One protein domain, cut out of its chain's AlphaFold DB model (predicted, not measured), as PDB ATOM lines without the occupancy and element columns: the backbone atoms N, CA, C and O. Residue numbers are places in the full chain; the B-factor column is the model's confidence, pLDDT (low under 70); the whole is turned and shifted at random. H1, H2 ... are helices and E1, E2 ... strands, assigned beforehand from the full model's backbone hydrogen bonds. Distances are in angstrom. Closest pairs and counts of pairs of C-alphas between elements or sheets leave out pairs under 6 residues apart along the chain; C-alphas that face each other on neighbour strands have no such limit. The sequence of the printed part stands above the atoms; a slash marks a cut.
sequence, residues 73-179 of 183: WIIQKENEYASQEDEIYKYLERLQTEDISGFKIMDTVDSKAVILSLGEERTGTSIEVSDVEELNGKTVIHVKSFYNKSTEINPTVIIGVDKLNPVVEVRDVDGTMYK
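AT A GLANCE: This is residues 73 to 179 of the 183 residues of an uncharacterized protein of Oceanobacillus piezotolerans (UniProt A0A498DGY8). Two small three-stranded sheets, E3 E4 E6 and E1 E2 E5, make a sandwich, and the one helix, H1, covers the face of E1 E2 E5 turned away from the other sheet. Residues 80 to 85, before H1, stick out. The printed part has 107 residues with one named helix and six named strands, in the order H1 E1 E2 E3 E4 E5 E6; the class is mostly strand. The sheet in the order E3, E4, E6 is mixed, the one in the order E1, E2, E5 antiparallel. The whole is compact, with a radius of gyration of the C-alphas of 13.4 A and spans of 36 by 33 by 19 A.

IN THESE COORDINATES: Begin with E3, residues 125 to 135, 27.8 A long, whose C-alpha 125 is at (257.857, 245.681, 335.687). E4, residues 138 to 147, runs 29.0 A, and E6, residues 167 to 172, runs 16.9 A to C-alpha 172 at (259.760, 257.842, 331.609). In the other sheet look for E1, residues 101 to 107, 19.8 A; E2, residues 112 to 118, 19.7 A; and E5, residues 156 to 161, 16.3 A. Find H1 at C-alpha 87, (241.535, 256.973, 350.148); it runs 12.3 A to residue 95.

HOW THE PARTS SIT: Look first at E3 and E4, an antiparallel hairpin at 161 degrees, with N 128 and O 144 2.9 A apart, within hydrogen-bond range. E4 and E6 are parallel at 22 degrees, with N 141 and O 169 at 2.8 A. This sheet is twisted, with C-alphas up to 4.1 A off its best plane. Across the sandwich, two sheets face to face, the facing parts are 9.5 A centre to centre and the strands stand at 37 degrees. The closest C-alphas of E3 and E5 are those of Ile 127 and Val 157, 6.3 A apart. E1 and E2 form an antiparallel hairpin at 166 degrees, with N 104 and O 115 at 2.8 A; E2 and E5 are antiparallel at 159 degrees, with N 114 and O 159 at 2.8 A. H1 is on this sheet at a height over the sheet of 9.6 A, over E2 and along the strands, at 2 degrees to E2 on the local plane. In H1 every O i to N i+4 pair is within hydrogen-bond range.

THE WHOLE: The C-alphas farthest apart are those of Glu 80 and Asn 136, 38.2 A. The printed part has no cut, and no link is long. The mean pLDDT of the printed part is 88.7; look for values under 70 at residues 78 to 85.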
ATOM      1  N   TRP A  73     259.568 262.254 348.259       92.31
ATOM      2  CA  TRP A  73     259.863 260.955 348.854       92.31
ATOM      3  C   TRP A  73     258.969 259.873 348.260       92.31
ATOM      4  O   TRP A  73     257.901 260.140 347.710       92.31
ATOM      5  N   ILE A  74     259.403 258.620 348.380       91.38
ATOM      6  CA  ILE A  74     258.609 257.467 347.950       91.38
ATOM      7  C   ILE A  74     257.777 256.984 349.129       91.38
ATOM      8  O   ILE A  74     258.320 256.649 350.183       91.38
ATOM      9  N   ILE A  75     256.458 256.950 348.953       87.19
ATOM     10  CA  ILE A  75     255.546 256.411 349.962       87.19
ATOM     11  C   ILE A  75     255.507 254.892 349.787       87.19
ATOM     12  O   ILE A  75     255.167 254.379 348.720       87.19
ATOM     13  N   GLN A  76     255.896 254.168 350.838       83.44
ATOM     14  CA  GLN A  76     255.861 252.709 350.847       83.44
ATOM     15  C   GLN A  76     254.411 252.220 350.890       83.44
ATOM     16  O   GLN A  76     253.601 252.732 351.659       83.44
ATOM     17  N   LYS A  77     254.102 251.217 350.064       79.19
ATOM     18  CA  LYS A  77     252.758 250.627 349.950       79.19
ATOM     19  C   LYS A  77     252.396 249.746 351.144       79.19
ATOM     20  O   LYS A  77     251.226 249.580 351.455       79.19
ATOM     21  N   GLU A  78     253.400 249.185 351.808       68.88
ATOM     22  CA  GLU A  78     253.255 248.351 353.000       68.88
ATOM     23  C   GLU A  78     253.424 249.217 354.253       68.88
ATOM     24  O   GLU A  78     254.374 249.051 355.014       68.88
ATOM     25  N   ASN A  79     252.555 250.208 354.458       60.12
ATOM     26  CA  ASN A  79     252.558 250.930 355.727       60.12
ATOM     27  C   ASN A  79     251.580 250.251 356.689       60.12
ATOM     28  O   ASN A  79     250.366 250.379 356.554       60.12
ATOM     29  N   GLU A  80     252.115 249.540 357.681       45.66
ATOM     30  CA  GLU A  80     251.355 248.825 358.722       45.66
ATOM     31  C   GLU A  80     250.438 249.759 359.549       45.66
ATOM     32  O   GLU A  80     249.520 249.304 360.227       45.66
ATOM     33  N   TYR A  81     250.648 251.078 359.455       47.62
ATOM     34  CA  TYR A  81     249.877 252.119 360.144       47.62
ATOM     35  C   TYR A  81     248.795 252.791 359.289       47.62
ATOM     36  O   TYR A  81     248.096 253.676 359.786       47.62
ATOM     37  N   ALA A  82     248.649 252.412 358.020       56.50
ATOM     38  CA  ALA A  82     247.604 252.962 357.173       56.50
ATOM     39  C   ALA A  82     246.257 252.297 357.455       56.50
ATOM     40  O   ALA A  82     246.104 251.078 357.361       56.50
ATOM     41  N   SER A  83     245.263 253.099 357.824       53.97
ATOM     42  CA  SER A  83     243.906 252.605 358.024       53.97
ATOM     43  C   SER A  83     243.275 252.233 356.678       53.97
ATOM     44  O   SER A  83     243.464 252.923 355.680       53.97
ATOM     45  N   GLN A  84     242.424 251.199 356.656       54.34
ATOM     46  CA  GLN A  84     241.568 250.865 355.499       54.34
ATOM     47  C   GLN A  84     240.638 252.016 355.066       54.34
ATOM     48  O   GLN A  84     239.955 251.919 354.050       54.34
ATOM     49  N   GLU A  85     240.557 253.093 355.846       57.66
ATOM     50  CA  GLU A  85     239.782 254.282 355.515       57.66
ATOM     51  C   GLU A  85     240.536 255.255 354.602       57.66
ATOM     52  O   GLU A  85     239.876 256.075 353.964       57.66
ATOM     53  N   ASP A  86     241.861 255.125 354.487       81.94
ATOM     54  CA  ASP A  86     242.704 255.977 353.654       81.94
ATOM     55  C   ASP A  86     242.358 255.802 352.164       81.94
ATOM     56  O   ASP A  86     242.401 254.710 351.587       81.94
ATOM     57  N   GLU A  87     241.965 256.911 351.541       86.94
ATOM     58  CA  GLU A  87     241.535 256.973 350.148       86.94
ATOM     59  C   GLU A  87     242.651 256.550 349.184       86.94
ATOM     60  O   GLU A  87     242.373 255.919 348.162       86.94
ATOM     61  N   ILE A  88     243.913 256.831 349.531       88.12
ATOM     62  CA  ILE A  88     245.070 256.422 348.733       88.12
ATOM     63  C   ILE A  88     245.157 254.896 348.707       88.12
ATOM     64  O   ILE A  88     245.313 254.320 347.634       88.12
ATOM     65  N   TYR A  89     244.982 254.224 349.847       87.50
ATOM     66  CA  TYR A  89     245.048 252.760 349.920       87.50
ATOM     67  C   TYR A  89     243.925 252.091 349.135       87.50
ATOM     68  O   TYR A  89     244.187 251.172 348.361       87.50
ATOM     69  N   LYS A  90     242.695 252.605 349.241       88.62
ATOM     70  CA  LYS A  90     241.570 252.125 348.421       88.62
ATOM     71  C   LYS A  90     241.852 252.280 346.930       88.62
ATOM     72  O   LYS A  90     241.532 251.395 346.138       88.62
ATOM     73  N   TYR A  91     242.456 253.400 346.537       91.00
ATOM     74  CA  TYR A  91     242.837 253.617 345.149       91.00
ATOM     75  C   TYR A  91     243.935 252.643 344.699       91.00
ATOM     76  O   TYR A  91     243.845 252.106 343.599       91.00
ATOM     77  N   LEU A  92     244.924 252.335 345.544       90.44
ATOM     78  CA  LEU A  92     245.951 251.332 345.236       90.44
ATOM     79  C   LEU A  92     245.368 249.927 345.058       90.44
ATOM     80  O   LEU A  92     245.750 249.237 344.117       90.44
ATOM     81  N   GLU A  93     244.440 249.509 345.923       90.31
ATOM     82  CA  GLU A  93     243.740 248.225 345.779       90.31
ATOM     83  C   GLU A  93     242.977 248.158 344.452       90.31
ATOM     84  O   GLU A  93     243.058 247.166 343.725       90.31
ATOM     85  N   ARG A  94     242.300 249.253 344.090       91.81
ATOM     86  CA  ARG A  94     241.615 249.383 342.803       91.81
ATOM     87  C   ARG A  94     242.589 249.255 341.631       91.81
ATOM     88  O   ARG A  94     242.315 248.494 340.710       91.81
ATOM     89  N   LEU A  95     243.751 249.910 341.687       92.31
ATOM     90  CA  LEU A  95     244.777 249.793 340.644       92.31
ATOM     91  C   LEU A  95     245.262 248.351 340.440       92.31
ATOM     92  O   LEU A  95     245.650 248.015 339.331       92.31
ATOM     93  N   GLN A  96     245.224 247.490 341.464       92.00
ATOM     94  CA  GLN A  96     245.607 246.076 341.323       92.00
ATOM     95  C   GLN A  96     244.520 245.188 340.698       92.00
ATOM     96  O   GLN A  96     244.783 244.023 340.410       92.00
ATOM     97  N   THR A  97     243.309 245.710 340.508       92.19
ATOM     98  CA  THR A  97     242.176 244.972 339.922       92.19
ATOM     99  C   THR A  97     241.667 245.577 338.617       92.19
ATOM    100  O   THR A  97     240.979 244.891 337.865       92.19
ATOM    101  N   GLU A  98     242.001 246.838 338.342       91.31
ATOM    102  CA  GLU A  98     241.634 247.556 337.125       91.31
ATOM    103  C   GLU A  98     242.869 247.927 336.290       91.31
ATOM    104  O   GLU A  98     243.874 248.426 336.808       91.31
ATOM    105  N   ASP A  99     242.753 247.773 334.969       92.56
ATOM    106  CA  ASP A  99     243.767 248.193 333.999       92.56
ATOM    107  C   ASP A  99     243.754 249.717 333.792       92.56
ATOM    108  O   ASP A  99     243.205 250.258 332.829       92.56
ATOM    109  N   ILE A 100     244.327 250.434 334.757       92.00
ATOM    110  CA  ILE A 100     244.468 251.889 334.722       92.00
ATOM    111  C   ILE A 100     245.933 252.236 334.466       92.00
ATOM    112  O   ILE A 100     246.809 251.901 335.268       92.00
ATOM    113  N   SER A 101     246.185 252.976 333.386       93.56
ATOM    114  CA  SER A 101     247.501 253.515 333.027       93.56
ATOM    115  C   SER A 101     247.469 255.043 333.018       93.56
ATOM    116  O   SER A 101     246.578 255.656 332.425       93.56
ATOM    117  N   GLY A 102     248.439 255.671 333.680       95.44
ATOM    118  CA  GLY A 102     248.498 257.121 333.869       95.44
ATOM    119  C   GLY A 102     248.830 257.495 335.306       95.44
ATOM    120  O   GLY A 102     249.283 256.666 336.090       95.44
ATOM    121  N   PHE A 103     248.620 258.761 335.666       96.56
ATOM    122  CA  PHE A 103     248.861 259.224 337.030       96.56
ATOM    123  C   PHE A 103     247.679 259.989 337.626       96.56
ATOM    124  O   PHE A 103     246.987 260.728 336.926       96.56
ATOM    125  N   LYS A 104     247.479 259.861 338.939       95.19
ATOM    126  CA  LYS A 104     246.490 260.610 339.727       95.19
ATOM    127  C   LYS A 104     247.202 261.426 340.804       95.19
ATOM    128  O   LYS A 104     248.220 260.999 341.337       95.19
ATOM    129  N   ILE A 105     246.677 262.611 341.104       94.69
ATOM    130  CA  ILE A 105     247.156 263.453 342.206       94.69
ATOM    131  C   ILE A 105     246.092 263.420 343.294       94.69
ATOM    132  O   ILE A 105     244.924 263.673 343.002       94.69
ATOM    133  N   MET A 106     246.501 263.118 344.519       92.19
ATOM    134  CA  MET A 106     245.644 263.108 345.700       92.19
ATOM    135  C   MET A 106     246.260 263.968 346.797       92.19
ATOM    136  O   MET A 106     247.474 264.186 346.829       92.19
ATOM    137  N   ASP A 107     245.411 264.469 347.682       90.19
ATOM    138  CA  ASP A 107     245.835 265.305 348.796       90.19
ATOM    139  C   ASP A 107     246.157 264.421 350.000       90.19
ATOM    140  O   ASP A 107     245.398 263.516 350.340       90.19
ATOM    141  N   THR A 108     247.288 264.686 350.645       83.62
ATOM    142  CA  THR A 108     247.651 264.132 351.954       83.62
ATOM    143  C   THR A 108     247.532 265.225 353.015       83.62
ATOM    144  O   THR A 108     247.278 266.385 352.696       83.62
ATOM    145  N   VAL A 109     247.699 264.862 354.292       82.31
ATOM    146  CA  VAL A 109     247.520 265.787 355.430       82.31
ATOM    147  C   VAL A 109     248.320 267.084 355.255       82.31
ATOM    148  O   VAL A 109     247.762 268.163 355.434       82.31
ATOM    149  N   ASP A 110     249.581 266.975 354.828       83.62
ATOM    150  CA  ASP A 110     250.505 268.112 354.710       83.62
ATOM    151  C   ASP A 110     251.163 268.234 353.320       83.62
ATOM    152  O   ASP A 110     252.061 269.050 353.125       83.62
ATOM    153  N   SER A 111     250.754 267.416 352.346       89.88
ATOM    154  CA  SER A 111     251.458 267.285 351.062       89.88
ATOM    155  C   SER A 111     250.533 266.838 349.922       89.88
ATOM    156  O   SER A 111     249.305 266.830 350.050       89.88
ATOM    157  N   LYS A 112     251.116 266.511 348.766       91.81
ATOM    158  CA  LYS A 112     250.433 265.874 347.638       91.81
ATOM    159  C   LYS A 112     251.037 264.496 347.383       91.81
ATOM    160  O   LYS A 112     252.252 264.324 347.452       91.81
ATOM    161  N   ALA A 113     250.200 263.538 347.008       93.31
ATOM    162  CA  ALA A 113     250.608 262.226 346.529       93.31
ATOM    163  C   ALA A 113     250.362 262.130 345.019       93.31
ATOM    164  O   ALA A 113     249.226 262.237 344.557       93.31
ATOM    165  N   VAL A 114     251.423 261.912 344.244       95.12
ATOM    166  CA  VAL A 114     251.337 261.570 342.821       95.12
ATOM    167  C   VAL A 114     251.452 260.058 342.686       95.12
ATOM    168  O   VAL A 114     252.487 259.474 343.004       95.12
ATOM    169  N   ILE A 115     250.379 259.422 342.233       95.44
ATOM    170  CA  ILE A 115     250.265 257.972 342.091       95.44
ATOM    171  C   ILE A 115     250.347 257.653 340.605       95.44
ATOM    172  O   ILE A 115     249.457 258.047 339.857       95.44
ATOM    173  N   LEU A 116     251.404 256.967 340.179       96.50
ATOM    174  CA  LEU A 116     251.611 256.539 338.794       96.50
ATOM    175  C   LEU A 116     251.361 255.036 338.684       96.50
ATOM    176  O   LEU A 116     251.973 254.278 339.434       96.50
ATOM    177  N   SER A 117     250.549 254.624 337.714       95.50
ATOM    178  CA  SER A 117     250.313 253.230 337.336       95.50
ATOM    179  C   SER A 117     250.625 253.007 335.854       95.50
ATOM    180  O   SER A 117     250.378 253.879 335.016       95.50
ATOM    181  N   LEU A 118     251.193 251.848 335.515       94.50
ATOM    182  CA  LEU A 118     251.597 251.544 334.136       94.50
ATOM    183  C   LEU A 118     250.530 250.798 333.322       94.50
ATOM    184  O   LEU A 118     250.585 250.849 332.091       94.50
ATOM    185  N   GLY A 119     249.568 250.155 333.982       92.81
ATOM    186  CA  GLY A 119     248.591 249.244 333.382       92.81
ATOM    187  C   GLY A 119     249.071 247.788 333.341       92.81
ATOM    188  O   GLY A 119     250.257 247.490 333.525       92.81
ATOM    189  N   GLU A 120     248.140 246.873 333.076       91.75
ATOM    190  CA  GLU A 120     248.359 245.419 333.074       91.75
ATOM    191  C   GLU A 120     249.346 244.971 331.985       91.75
ATOM    192  O   GLU A 120     250.121 244.033 332.187       91.75
ATOM    193  N   GLU A 121     249.407 245.673 330.848       90.00
ATOM    194  CA  GLU A 121     250.358 245.367 329.764       90.00
ATOM    195  C   GLU A 121     251.828 245.446 330.210       90.00
ATOM    196  O   GLU A 121     252.717 244.884 329.566       90.00
ATOM    197  N   ARG A 122     252.103 246.139 331.322       91.25
ATOM    198  CA  ARG A 122     253.441 246.285 331.901       91.25
ATOM    199  C   ARG A 122     253.683 245.363 333.101       91.25
ATOM    200  O   ARG A 122     254.701 245.530 333.773       91.25
ATOM    201  N   THR A 123     252.827 244.369 333.351       92.75
ATOM    202  CA  THR A 123     253.013 243.353 334.408       92.75
ATOM    203  C   THR A 123     254.443 242.790 334.423       92.75
ATOM    204  O   THR A 123     255.052 242.536 333.381       92.75
ATOM    205  N   GLY A 124     255.007 242.575 335.617       91.88
ATOM    206  CA  GLY A 124     256.392 242.113 335.774       91.88
ATOM    207  C   GLY A 124     257.444 243.227 335.760       91.88
ATOM    208  O   GLY A 124     258.640 242.940 335.856       91.88
ATOM    209  N   THR A 125     257.009 244.482 335.669       93.75
ATOM    210  CA  THR A 125     257.857 245.681 335.687       93.75
ATOM    211  C   THR A 125     257.824 246.345 337.062       93.75
ATOM    212  O   THR A 125     256.818 246.281 337.768       93.75
ATOM    213  N   SER A 126     258.908 247.016 337.438       93.56
ATOM    214  CA  SER A 126     258.931 247.968 338.550       93.56
ATOM    215  C   SER A 126     259.204 249.378 338.050       93.56
ATOM    216  O   SER A 126     259.761 249.578 336.969       93.56
ATOM    217  N   ILE A 127     258.805 250.352 338.862       94.69
ATOM    218  CA  ILE A 127     258.999 251.774 338.605       94.69
ATOM    219  C   ILE A 127     259.958 252.318 339.657       94.69
ATOM    220  O   ILE A 127     259.771 252.089 340.851       94.69
ATOM    221  N   GLU A 128     260.956 253.067 339.217       94.25
ATOM    222  CA  GLU A 128     261.840 253.850 340.073       94.25
ATOM    223  C   GLU A 128     261.687 255.329 339.721       94.25
ATOM    224  O   GLU A 128     261.641 255.693 338.547       94.25
ATOM    225  N   VAL A 129     261.592 256.192 340.729       94.75
ATOM    226  CA  VAL A 129     261.615 257.643 340.516       94.75
ATOM    227  C   VAL A 129     263.069 258.078 340.490       94.75
ATOM    228  O   VAL A 129     263.819 257.795 341.419       94.75
ATOM    229  N   SER A 130     263.460 258.743 339.412       92.69
ATOM    230  CA  SER A 130     264.841 259.159 339.174       92.69
ATOM    231  C   SER A 130     265.100 260.616 339.549       92.69
ATOM    232  O   SER A 130     266.167 260.916 340.080       92.69
ATOM    233  N   ASP A 131     264.143 261.515 339.301       91.31
ATOM    234  CA  ASP A 131     264.220 262.913 339.735       91.31
ATOM    235  C   ASP A 131     262.825 263.551 339.777       91.31
ATOM    236  O   ASP A 131     261.907 263.125 339.068       91.31
ATOM    237  N   VAL A 132     262.682 264.605 340.577       91.88
ATOM    238  CA  VAL A 132     261.530 265.510 340.547       91.88
ATOM    239  C   VAL A 132     262.069 266.929 340.510       91.88
ATOM    240  O   VAL A 132     262.806 267.355 341.398       91.88
ATOM    241  N   GLU A 133     261.711 267.674 339.473       90.31
ATOM    242  CA  GLU A 133     262.224 269.024 339.266       90.31
ATOM    243  C   GLU A 133     261.119 270.011 338.904       90.31
ATOM    244  O   GLU A 133     260.064 269.654 338.375       90.31
ATOM    245  N   GLU A 134     261.382 271.285 339.175       87.25
ATOM    246  CA  GLU A 134     260.553 272.373 338.679       87.25
ATOM    247  C   GLU A 134     261.166 272.959 337.409       87.25
ATOM    248  O   GLU A 134     262.247 273.551 337.429       87.25
ATOM    249  N   LEU A 135     260.453 272.824 336.293       83.25
ATOM    250  CA  LEU A 135     260.897 273.302 334.993       83.25
ATOM    251  C   LEU A 135     259.821 274.188 334.367       83.25
ATOM    252  O   LEU A 135     258.720 273.735 334.059       83.25
ATOM    253  N   ASN A 136     260.143 275.464 334.142       82.44
ATOM    254  CA  ASN A 136     259.253 276.437 333.491       82.44
ATOM    255  C   ASN A 136     257.861 276.558 334.154       82.44
ATOM    256  O   ASN A 136     256.850 276.655 333.460       82.44
ATOM    257  N   GLY A 137     257.803 276.534 335.492       83.94
ATOM    258  CA  GLY A 137     256.543 276.604 336.247       83.94
ATOM    259  C   GLY A 137     255.715 275.316 336.205       83.94
ATOM    260  O   GLY A 137     254.508 275.351 336.438       83.94
ATOM    261  N   LYS A 138     256.351 274.188 335.870       90.25
ATOM    262  CA  LYS A 138     255.769 272.846 335.899       90.25
ATOM    263  C   LYS A 138     256.556 271.969 336.858       90.25
ATOM    264  O   LYS A 138     257.769 272.119 336.948       90.25
ATOM    265  N   THR A 139     255.890 271.022 337.500       92.75
ATOM    266  CA  THR A 139     256.568 269.929 338.200       92.75
ATOM    267  C   THR A 139     256.738 268.776 337.221       92.75
ATOM    268  O   THR A 139     255.753 268.273 336.681       92.75
ATOM    269  N   VAL A 140     257.981 268.379 336.966       94.00
ATOM    270  CA  VAL A 140     258.325 267.265 336.081       94.00
ATOM    271  C   VAL A 140     258.872 266.131 336.934       94.00
ATOM    272  O   VAL A 140     259.861 266.297 337.642       94.00
ATOM    273  N   ILE A 141     258.202 264.987 336.874       95.44
ATOM    274  CA  ILE A 141     258.575 263.765 337.579       95.44
ATOM    275  C   ILE A 141     259.172 262.813 336.551       95.44
ATOM    276  O   ILE A 141     258.487 262.385 335.619       95.44
ATOM    277  N   HIS A 142     260.441 262.476 336.738       95.38
ATOM    278  CA  HIS A 142     261.173 261.550 335.886       95.38
ATOM    279  C   HIS A 142     261.177 260.171 336.524       95.38
ATOM    280  O   HIS A 142     261.718 259.979 337.616       95.38
ATOM    281  N   VAL A 143     260.614 259.192 335.833       96.69
ATOM    282  CA  VAL A 143     260.571 257.796 336.267       96.69
ATOM    283  C   VAL A 143     261.368 256.912 335.323       96.69
ATOM    284  O   VAL A 143     261.668 257.284 334.194       96.69
ATOM    285  N   LYS A 144     261.702 255.721 335.796       95.56
ATOM    286  CA  LYS A 144     262.325 254.663 335.023       95.56
ATOM    287  C   LYS A 144     261.553 253.377 335.250       95.56
ATOM    288  O   LYS A 144     261.534 252.859 336.368       95.56
ATOM    289  N   SER A 145     260.952 252.849 334.192       93.06
ATOM    290  CA  SER A 145     260.354 251.516 334.220       93.06
ATOM    291  C   SER A 145     261.360 250.447 333.776       93.06
ATOM    292  O   SER A 145     262.150 250.642 332.850       93.06
ATOM    293  N   PHE A 146     261.393 249.305 334.468       93.44
ATOM    294  CA  PHE A 146     262.272 248.188 334.108       93.44
ATOM    295  C   PHE A 146     261.689 246.831 334.504       93.44
ATOM    296  O   PHE A 146     261.108 246.663 335.576       93.44
ATOM    297  N   TYR A 147     261.860 245.840 333.629       93.25
ATOM    298  CA  TYR A 147     261.377 244.485 333.872       93.25
ATOM    299  C   TYR A 147     262.242 243.775 334.915       93.25
ATOM    300  O   TYR A 147     263.450 243.615 334.732       93.25
ATOM    301  N   ASN A 148     261.621 243.313 335.997       93.56
ATOM    302  CA  ASN A 148     262.296 242.619 337.095       93.56
ATOM    303  C   ASN A 148     261.466 241.472 337.695       93.56
ATOM    304  O   ASN A 148     261.790 240.994 338.780       93.56
ATOM    305  N   LYS A 149     260.427 241.008 336.987       93.44
ATOM    306  CA  LYS A 149     259.486 239.981 337.460       93.44
ATOM    307  C   LYS A 149     258.734 240.398 338.732       93.44
ATOM    308  O   LYS A 149     258.461 239.553 339.582       93.44
ATOM    309  N   SER A 150     258.408 241.687 338.848       90.88
ATOM    310  CA  SER A 150     257.481 242.190 339.865       90.88
ATOM    311  C   SER A 150     256.190 241.363 339.888       90.88
ATOM    312  O   SER A 150     255.682 240.959 338.842       90.88
ATOM    313  N   THR A 151     255.662 241.111 341.082       91.19
ATOM    314  CA  THR A 151     254.392 240.395 341.277       91.19
ATOM    315  C   THR A 151     253.178 241.317 341.218       91.19
ATOM    316  O   THR A 151     252.055 240.838 341.340       91.19
ATOM    317  N   GLU A 152     253.386 242.628 341.065       89.19
ATOM    318  CA  GLU A 152     252.299 243.591 340.899       89.19
ATOM    319  C   GLU A 152     251.575 243.350 339.574       89.19
ATOM    320  O   GLU A 152     252.212 243.275 338.519       89.19
ATOM    321  N   ILE A 153     250.244 243.253 339.649       90.88
ATOM    322  CA  ILE A 153     249.372 243.111 338.477       90.88
ATOM    323  C   ILE A 153     249.436 244.404 337.664       90.88
ATOM    324  O   ILE A 153     249.651 244.384 336.458       90.88
ATOM    325  N   ASN A 154     249.349 245.540 338.352       93.31
ATOM    326  CA  ASN A 154     249.539 246.854 337.762       93.31
ATOM    327  C   ASN A 154     250.701 247.560 338.473       93.31
ATOM    328  O   ASN A 154     250.522 248.035 339.606       93.31
ATOM    329  N   PRO A 155     251.895 247.621 337.850       94.31
ATOM    330  CA  PRO A 155     253.043 248.298 338.430       94.31
ATOM    331  C   PRO A 155     252.693 249.731 338.804       94.31
ATOM    332  O   PRO A 155     252.256 250.510 337.956       94.31
ATOM    333  N   THR A 156     252.890 250.068 340.076       94.75
ATOM    334  CA  THR A 156     252.492 251.372 340.622       94.75
ATOM    335  C   THR A 156     253.613 251.993 341.458       94.75
ATOM    336  O   THR A 156     254.402 251.283 342.075       94.75
ATOM    337  N   VAL A 157     253.689 253.318 341.543       94.50
ATOM    338  CA  VAL A 157     254.537 254.026 342.516       94.50
ATOM    339  C   VAL A 157     253.791 255.226 343.086       94.50
ATOM    340  O   VAL A 157     252.976 255.840 342.397       94.50
ATOM    341  N   ILE A 158     254.064 255.548 344.349       94.31
ATOM    342  CA  ILE A 158     253.473 256.683 345.053       94.31
ATOM    343  C   ILE A 158     254.592 257.643 345.423       94.31
ATOM    344  O   ILE A 158     255.558 257.270 346.094       94.31
ATOM    345  N   ILE A 159     254.439 258.884 344.992       94.25
ATOM    346  CA  ILE A 159     255.445 259.927 345.120       94.25
ATOM    347  C   ILE A 159     254.835 261.028 345.977       94.25
ATOM    348  O   ILE A 159     253.908 261.712 345.546       94.25
ATOM    349  N   GLY A 160     255.318 261.157 347.208       92.75
ATOM    350  CA  GLY A 160     254.983 262.276 348.077       92.75
ATOM    351  C   GLY A 160     255.775 263.505 347.653       92.75
ATOM    352  O   GLY A 160     256.974 263.403 347.396       92.75
ATOM    353  N   VAL A 161     255.099 264.644 347.543       92.38
ATOM    354  CA  VAL A 161     255.698 265.926 347.161       92.38
ATOM    355  C   VAL A 161     255.073 267.017 348.016       92.38
ATOM    356  O   VAL A 161     253.846 267.098 348.103       92.38
ATOM    357  N   ASP A 162     255.886 267.875 348.627       89.12
ATOM    358  CA  ASP A 162     255.374 268.935 349.508       89.12
ATOM    359  C   ASP A 162     254.437 269.890 348.766       89.12
ATOM    360  O   ASP A 162     253.363 270.258 349.249       89.12
ATOM    361  N   LYS A 163     254.848 270.305 347.566       86.12
ATOM    362  CA  LYS A 163     254.091 271.218 346.711       86.12
ATOM    363  C   LYS A 163     254.238 270.814 345.255       86.12
ATOM    364  O   LYS A 163     255.303 270.409 344.805       86.12
ATOM    365  N   LEU A 164     253.145 270.973 344.521       88.75
ATOM    366  CA  LEU A 164     253.101 270.781 343.079       88.75
ATOM    367  C   LEU A 164     252.793 272.115 342.410       88.75
ATOM    368  O   LEU A 164     251.928 272.868 342.868       88.75
ATOM    369  N   ASN A 165     253.464 272.375 341.294       89.62
ATOM    370  CA  ASN A 165     253.032 273.416 340.378       89.62
ATOM    371  C   ASN A 165     251.677 273.045 339.742       89.62
ATOM    372  O   ASN A 165     251.317 271.867 339.692       89.62
ATOM    373  N   PRO A 166     250.924 274.024 339.200       87.81
ATOM    374  CA  PRO A 166     249.615 273.769 338.588       87.81
ATOM    375  C   PRO A 166     249.658 272.750 337.444       87.81
ATOM    376  O   PRO A 166     248.676 272.056 337.181       87.81
ATOM    377  N   VAL A 167     250.796 272.678 336.755       91.38
ATOM    378  CA  VAL A 167     251.046 271.726 335.680       91.38
ATOM    379  C   VAL A 167     252.030 270.679 336.185       91.38
ATOM    380  O   VAL A 167     253.148 271.014 336.575       91.38
ATOM    381  N   VAL A 168     251.606 269.419 336.143       94.19
ATOM    382  CA  VAL A 168     252.413 268.258 336.526       94.19
ATOM    383  C   VAL A 168     252.566 267.354 335.315       94.19
ATOM    384  O   VAL A 168     251.588 267.067 334.625       94.19
ATOM    385  N   GLU A 169     253.788 266.912 335.058       95.19
ATOM    386  CA  GLU A 169     254.111 265.989 333.980       95.19
ATOM    387  C   GLU A 169     254.911 264.817 334.534       95.19
ATOM    388  O   GLU A 169     255.877 265.014 335.266       95.19
ATOM    389  N   VAL A 170     254.524 263.599 334.162       96.31
ATOM    390  CA  VAL A 170     255.235 262.377 334.540       96.31
ATOM    391  C   VAL A 170     255.800 261.746 333.274       96.31
ATOM    392  O   VAL A 170     255.054 261.497 332.321       96.31
ATOM    393  N   ARG A 171     257.116 261.538 333.243       95.12
ATOM    394  CA  ARG A 171     257.859 261.116 332.053       95.12
ATOM    395  C   ARG A 171     258.774 259.948 332.379       95.12
ATOM    396  O   ARG A 171     259.471 259.991 333.386       95.12
ATOM    397  N   ASP A 172     258.791 258.934 331.529       93.62
ATOM    398  CA  ASP A 172     259.760 257.842 331.609       93.62
ATOM    399  C   ASP A 172     261.075 258.222 330.904       93.62
ATOM    400  O   ASP A 172     261.093 259.066 330.002       93.62
ATOM    401  N   VAL A 173     262.177 257.562 331.263       89.00
ATOM    402  CA  VAL A 173     263.491 257.753 330.626       89.00
ATOM    403  C   VAL A 173     263.504 257.362 329.146       89.00
ATOM    404  O   VAL A 173     264.373 257.812 328.402       89.00
ATOM    405  N   ASP A 174     262.551 256.536 328.707       86.12
ATOM    406  CA  ASP A 174     262.367 256.164 327.300       86.12
ATOM    407  C   ASP A 174     261.600 257.226 326.479       86.12
ATOM    408  O   ASP A 174     261.435 257.078 325.267       86.12
ATOM    409  N   GLY A 175     261.175 258.320 327.123       86.62
ATOM    410  CA  GLY A 175     260.408 259.406 326.515       86.62
ATOM    411  C   GLY A 175     258.889 259.235 326.600       86.62
ATOM    412  O   GLY A 175     258.161 260.115 326.135       86.62
ATOM    413  N   THR A 176     258.389 258.147 327.196       90.12
ATOM    414  CA  THR A 176     256.954 257.940 327.418       90.12
ATOM    415  C   THR A 176     256.396 259.009 328.355       90.12
ATOM    416  O   THR A 176     256.906 259.233 329.448       90.12
ATOM    417  N   MET A 177     255.314 259.660 327.933       93.88
ATOM    418  CA  MET A 177     254.584 260.647 328.729       93.88
ATOM    419  C   MET A 177     253.318 260.006 329.293       93.88
ATOM    420  O   MET A 177     252.458 259.566 328.525       93.88
ATOM    421  N   TYR A 178     253.163 260.008 330.613       94.31
ATOM    422  CA  TYR A 178     251.955 259.493 331.253       94.31
ATOM    423  C   TYR A 178     250.908 260.597 331.368       94.31
ATOM    424  O   TYR A 178     251.212 261.740 331.716       94.31
ATOM    425  N   LYS A 179     249.656 260.265 331.049       94.56
ATOM    426  CA  LYS A 179     248.540 261.211 331.131       94.56
ATOM    427  C   LYS A 179     248.025 261.296 332.560       94.56
ATOM    428  O   LYS A 179     247.987 260.292 333.270       94.56
TER     429      LYS A 179